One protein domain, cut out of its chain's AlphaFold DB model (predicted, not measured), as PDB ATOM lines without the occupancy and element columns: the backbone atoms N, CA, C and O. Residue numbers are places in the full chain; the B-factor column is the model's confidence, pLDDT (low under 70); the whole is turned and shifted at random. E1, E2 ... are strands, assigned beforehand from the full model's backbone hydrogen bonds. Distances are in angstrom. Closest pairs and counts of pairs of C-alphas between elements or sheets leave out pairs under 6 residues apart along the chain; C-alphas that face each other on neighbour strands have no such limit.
ATOM      1  N   ARG A 102      17.538  97.848 104.055       83.88
ATOM      2  CA  ARG A 102      16.627  97.879 105.227       83.88
ATOM      3  C   ARG A 102      17.302  98.139 106.579       83.88
ATOM      4  O   ARG A 102      16.678  97.957 107.621       83.88
ATOM      5  N   GLU A 103      18.541  98.611 106.574       89.94
ATOM      6  CA  GLU A 103      19.231  99.085 107.770       89.94
ATOM      7  C   GLU A 103      19.378 100.608 107.730       89.94
ATOM      8  O   GLU A 103      19.599 101.211 106.680       89.94
ATOM      9  N   THR A 104      19.254 101.240 108.893       90.62
ATOM     10  CA  THR A 104      19.447 102.677 109.084       90.62
ATOM     11  C   THR A 104      20.703 102.914 109.906       90.62
ATOM     12  O   THR A 104      20.969 102.204 110.879       90.62
ATOM     13  N   ALA A 105      21.477 103.922 109.511       91.00
ATOM     14  CA  ALA A 105      22.648 104.360 110.248       91.00
ATOM     15  C   ALA A 105      22.207 105.146 111.492       91.00
ATOM     16  O   ALA A 105      21.600 106.211 111.390       91.00
ATOM     17  N   CYS A 106      22.515 104.613 112.668       90.25
ATOM     18  CA  CYS A 106      22.197 105.193 113.962       90.25
ATOM     19  C   CYS A 106      23.473 105.491 114.736       90.25
ATOM     20  O   CYS A 106      24.394 104.680 114.760       90.25
ATOM     21  N   VAL A 107      23.518 106.630 115.423       88.00
ATOM     22  CA  VAL A 107      24.579 106.896 116.399       88.00
ATOM     23  C   VAL A 107      24.091 106.420 117.760       88.00
ATOM     24  O   VAL A 107      23.036 106.840 118.234       88.00
ATOM     25  N   SER A 108      24.822 105.520 118.408       82.38
ATOM     26  CA  SER A 108      24.550 105.153 119.803       82.38
ATOM     27  C   SER A 108      25.868 105.024 120.558       82.38
ATOM     28  O   SER A 108      26.828 104.449 120.052       82.38
ATOM     29  N   ALA A 109      25.931 105.626 121.749       82.00
ATOM     30  CA  ALA A 109      27.156 105.749 122.548       82.00
ATOM     31  C   ALA A 109      28.359 106.361 121.785       82.00
ATOM     32  O   ALA A 109      29.503 105.980 122.011       82.00
ATOM     33  N   GLY A 110      28.103 107.312 120.878       82.75
ATOM     34  CA  GLY A 110      29.150 108.020 120.127       82.75
ATOM     35  C   GLY A 110      29.745 107.248 118.944       82.75
ATOM     36  O   GLY A 110      30.647 107.764 118.293       82.75
ATOM     37  N   ALA A 111      29.237 106.050 118.637       83.50
ATOM     38  CA  ALA A 111      29.626 105.273 117.464       83.50
ATOM     39  C   ALA A 111      28.459 105.138 116.479       83.50
ATOM     40  O   ALA A 111      27.299 105.021 116.886       83.50
ATOM     41  N   LEU A 112      28.777 105.139 115.185       87.19
ATOM     42  CA  LEU A 112      27.820 104.875 114.116       87.19
ATOM     43  C   LEU A 112      27.645 103.360 113.947       87.19
ATOM     44  O   LEU A 112      28.624 102.623 113.842       87.19
ATOM     45  N   MET A 113      26.401 102.898 113.929       89.56
ATOM     46  CA  MET A 113      26.026 101.496 113.758       89.56
ATOM     47  C   MET A 113      24.862 101.371 112.781       89.56
ATOM     48  O   MET A 113      24.031 102.271 112.680       89.56
ATOM     49  N   CYS A 114      24.784 100.242 112.088       92.62
ATOM     50  CA  CYS A 114      23.660  99.912 111.222       92.62
ATOM     51  C   CYS A 114      22.680  99.026 111.987       92.62
ATOM     52  O   CYS A 114      23.072  98.000 112.540       92.62
ATOM     53  N   THR A 115      21.419  99.440 112.048       93.75
ATOM     54  CA  THR A 115      20.351  98.696 112.726       93.75
ATOM     55  C   THR A 115      19.091  98.693 111.875       93.75
ATOM     56  O   THR A 115      18.808  99.642 111.139       93.75
ATOM     57  N   ASN A 116      18.327  97.610 111.946       94.62
ATOM     58  CA  ASN A 116      17.064  97.494 111.241       94.62
ATOM     59  C   ASN A 116      15.929  98.021 112.125       94.62
ATOM     60  O   ASN A 116      15.497  97.343 113.057       94.62
ATOM     61  N   LEU A 117      15.411  99.207 111.794       94.88
ATOM     62  CA  LEU A 117      14.349  99.859 112.567       94.88
ATOM     63  C   LEU A 117      13.014  99.094 112.542       94.88
ATOM     64  O   LEU A 117      12.156  99.379 113.373       94.88
ATOM     65  N   ASP A 118      12.827  98.134 111.626       95.19
ATOM     66  CA  ASP A 118      11.608  97.324 111.537       95.19
ATOM     67  C   ASP A 118      11.584  96.161 112.540       95.19
ATOM     68  O   ASP A 118      10.506  95.639 112.838       95.19
ATOM     69  N   SER A 119      12.749  95.727 113.030       94.31
ATOM     70  CA  SER A 119      12.891  94.485 113.804       94.31
ATOM     71  C   SER A 119      13.808  94.581 115.023       94.31
ATOM     72  O   SER A 119      13.720  93.733 115.912       94.31
ATOM     73  N   ASP A 120      14.684  95.583 115.100       94.12
ATOM     74  CA  ASP A 120      15.554  95.781 116.259       94.12
ATOM     75  C   ASP A 120      14.765  96.409 117.412       94.12
ATOM     76  O   ASP A 120      14.289  97.544 117.342       94.12
ATOM     77  N   SER A 121      14.634  95.669 118.511       93.88
ATOM     78  CA  SER A 121      13.936  96.130 119.710       93.88
ATOM     79  C   SER A 121      14.657  97.258 120.445       93.88
ATOM     80  O   SER A 121      14.041  97.889 121.298       93.88
ATOM     81  N   ARG A 122      15.928  97.549 120.144       93.56
ATOM     82  CA  ARG A 122      16.672  98.675 120.733       93.56
ATOM     83  C   ARG A 122      16.568  99.964 119.911       93.56
ATOM     84  O   ARG A 122      16.885 101.034 120.429       93.56
ATOM     85  N   HIS A 123      16.089  99.876 118.669       93.62
ATOM     86  CA  HIS A 123      16.025 100.987 117.711       93.62
ATOM     87  C   HIS A 123      14.718 100.953 116.902       93.62
ATOM     88  O   HIS A 123      14.701 101.195 115.701       93.62
ATOM     89  N   CYS A 124      13.596 100.633 117.543       96.06
ATOM     90  CA  CYS A 124      12.349 100.336 116.849       96.06
ATOM     91  C   CYS A 124      11.653 101.598 116.311       96.06
ATOM     92  O   CYS A 124      11.188 102.467 117.062       96.06
ATOM     93  N   GLY A 125      11.587 101.706 114.987       94.62
ATOM     94  CA  GLY A 125      11.047 102.852 114.248       94.62
ATOM     95  C   GLY A 125      11.922 104.113 114.278       94.62
ATOM     96  O   GLY A 125      11.707 105.006 113.466       94.62
ATOM     97  N   ALA A 126      12.902 104.204 115.182       93.81
ATOM     98  CA  ALA A 126      13.858 105.306 115.257       93.81
ATOM     99  C   ALA A 126      15.128 104.906 116.022       93.81
ATOM    100  O   ALA A 126      15.103 104.064 116.922       93.81
ATOM    101  N   CYS A 127      16.243 105.569 115.713       93.50
ATOM    102  CA  CYS A 127      17.509 105.358 116.406       93.50
ATOM    103  C   CYS A 127      17.391 105.626 117.915       93.50
ATOM    104  O   CYS A 127      16.925 106.685 118.327       93.50
ATOM    105  N   GLY A 128      17.822 104.669 118.743       91.06
ATOM    106  CA  GLY A 128      17.789 104.775 120.205       91.06
ATOM    107  C   GLY A 128      16.399 104.600 120.826       91.06
ATOM    108  O   GLY A 128      16.267 104.665 122.048       91.06
ATOM    109  N   ARG A 129      15.360 104.358 120.017       92.25
ATOM    110  CA  ARG A 129      14.011 104.075 120.506       92.25
ATOM    111  C   ARG A 129      13.890 102.606 120.894       92.25
ATOM    112  O   ARG A 129      13.435 101.771 120.115       92.25
ATOM    113  N   ALA A 130      14.299 102.295 122.115       92.81
ATOM    114  CA  ALA A 130      14.146 100.955 122.659       92.81
ATOM    115  C   ALA A 130      12.683 100.661 123.025       92.81
ATOM    116  O   ALA A 130      11.995 101.485 123.630       92.81
ATOM    117  N   CYS A 131      12.221  99.463 122.677       93.56
ATOM    118  CA  CYS A 131      10.958  98.918 123.143       93.56
ATOM    119  C   CYS A 131      11.025  98.557 124.624       93.56
ATOM    120  O   CYS A 131      12.093  98.287 125.179       93.56
ATOM    121  N   CYS A 132       9.858  98.514 125.261       91.44
ATOM    122  CA  CYS A 132       9.765  98.093 126.648       91.44
ATOM    123  C   CYS A 132      10.221  96.635 126.833       91.44
ATOM    124  O   CYS A 132      10.113  95.825 125.907       91.44
ATOM    125  N   PRO A 133      10.684  96.256 128.038       84.56
ATOM    126  CA  PRO A 133      10.984  94.863 128.351       84.56
ATOM    127  C   PRO A 133       9.790  93.949 128.043       84.56
ATOM    128  O   PRO A 133       8.664  94.241 128.437       84.56
ATOM    129  N   GLY A 134      10.031  92.847 127.328       80.75
ATOM    130  CA  GLY A 134       8.981  91.908 126.909       80.75
ATOM    131  C   GLY A 134       8.237  92.295 125.623       80.75
ATOM    132  O   GLY A 134       7.419  91.514 125.141       80.75
ATOM    133  N   GLN A 135       8.535  93.454 125.035       90.81
ATOM    134  CA  GLN A 135       8.089  93.807 123.691       90.81
ATOM    135  C   GLN A 135       9.129  93.421 122.642       90.81
ATOM    136  O   GLN A 135      10.327  93.318 122.916       90.81
ATOM    137  N   PHE A 136       8.664  93.259 121.410       91.25
ATOM    138  CA  PHE A 136       9.516  93.122 120.238       91.25
ATOM    139  C   PHE A 136       9.158  94.192 119.215       91.25
ATOM    140  O   PHE A 136       8.063  94.757 119.237       91.25
ATOM    141  N   CYS A 137      10.104  94.495 118.334       94.75
ATOM    142  CA  CYS A 137       9.842  95.404 117.235       94.75
ATOM    143  C   CYS A 137       9.199  94.631 116.085       94.75
ATOM    144  O   CYS A 137       9.735  93.615 115.640       94.75
ATOM    145  N   ALA A 138       8.049  95.104 115.620       94.69
ATOM    146  CA  ALA A 138       7.403  94.602 114.423       94.69
ATOM    147  C   ALA A 138       7.010  95.780 113.536       94.69
ATOM    148  O   ALA A 138       6.150  96.582 113.902       94.69
ATOM    149  N   ILE A 139       7.637  95.866 112.360       93.75
ATOM    150  CA  ILE A 139       7.330  96.868 111.329       93.75
ATOM    151  C   ILE A 139       7.436  98.295 111.908       93.75
ATOM    152  O   ILE A 139       6.541  99.125 111.763       93.75
ATOM    153  N   GLY A 140       8.508  98.557 112.664       93.69
ATOM    154  CA  GLY A 140       8.801  99.880 113.227       93.69
ATOM    155  C   GLY A 140       7.971 100.263 114.457       93.69
ATOM    156  O   GLY A 140       8.094 101.383 114.964       93.69
ATOM    157  N   ALA A 141       7.142  99.349 114.966       93.62
ATOM    158  CA  ALA A 141       6.350  99.546 116.170       93.62
ATOM    159  C   ALA A 141       6.710  98.528 117.256       93.62
ATOM    160  O   ALA A 141       6.839  97.330 117.005       93.62
ATOM    161  N   CYS A 142       6.835  99.014 118.493       93.62
ATOM    162  CA  CYS A 142       6.978  98.147 119.652       93.62
ATOM    163  C   CYS A 142       5.639  97.483 119.945       93.62
ATOM    164  O   CYS A 142       4.673  98.143 120.334       93.62
ATOM    165  N   VAL A 143       5.587  96.175 119.748       90.19
ATOM    166  CA  VAL A 143       4.389  95.372 119.954       90.19
ATOM    167  C   VAL A 143       4.572  94.468 121.164       90.19
ATOM    168  O   VAL A 143       5.655  93.940 121.430       90.19
ATOM    169  N   THR A 144       3.491  94.301 121.921       87.75
ATOM    170  CA  THR A 144       3.464  93.409 123.082       87.75
ATOM    171  C   THR A 144       2.874  92.079 122.641       87.75
ATOM    172  O   THR A 144       1.698  92.021 122.285       87.75
ATOM    173  N   GLY A 145       3.676  91.016 122.643       83.56
ATOM    174  CA  GLY A 145       3.181  89.660 122.411       83.56
ATOM    175  C   GLY A 145       2.970  88.953 123.730       83.56
ATOM    176  O   GLY A 145       3.931  88.460 124.315       83.56
ATOM    177  N   CYS A 146       1.725  88.889 124.190       87.56
ATOM    178  CA  CYS A 146       1.409  88.065 125.344       87.56
ATOM    179  C   CYS A 146       1.222  86.600 124.937       87.56
ATOM    180  O   CYS A 146       0.629  86.330 123.888       87.56
TER     181      CYS A 146
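AT A GLANCE: This is residues 102 to 146 of the 285 residues of an uncharacterized protein of Myxococcaceae bacterium (UniProt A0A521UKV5). Two small two-stranded hairpins stand at opposite ends of a flat body, E1 with E2 at one end and E3 with E4 at the other. The long looped stretch of residues 116 to 134 winds through the space between them. The printed part has 45 residues with no named helix and four named strands, E1, E2, E3, E4 along the chain, in two antiparallel sheets of two strands each. The class is all strand, though only 18 of the 45 residues are in named elements. The whole is compact, with a radius of gyration of the C-alphas of 10.2 A and spans of 34 by 21 by 10 A.

HOW THE PARTS SIT: Begin with E1, residues 104 to 108, and E2, residues 111 to 115, a hairpin of antiparallel strands at 141 degrees. Look at N 106 and O 113, within hydrogen-bond range at 2.8 A. Past the long link, E3, residues 135 to 138, and E4, residues 141 to 144, form the second hairpin, antiparallel at 138 degrees. There N 138 and O 141 are within hydrogen-bond range at 2.9 A. Both E1 and E2 are apart from both E3 and E4.

IN THESE COORDINATES: Find C-alpha 104 at (19.447, 102.677, 109.084); from there E1 runs 12.1 A to C-alpha 108. E2 runs 12.3 A from C-alpha 111 to C-alpha 115. E3 spans 9.3 A from C-alpha 135 at (8.089, 93.807, 123.691). E4 spans 9.7 A and ends at C-alpha 144, (3.464, 93.409, 123.082).

THE WHOLE: The two C-alphas farthest apart, those of Gly 110 and Cys 146, are 34.6 A apart. The printed part has no cut. The links E1 to E2 and E3 to E4 are tight, and E2 to E3, 19 residues, is long. The mean pLDDT of the printed part is 90.7, and no printed residue is under 70.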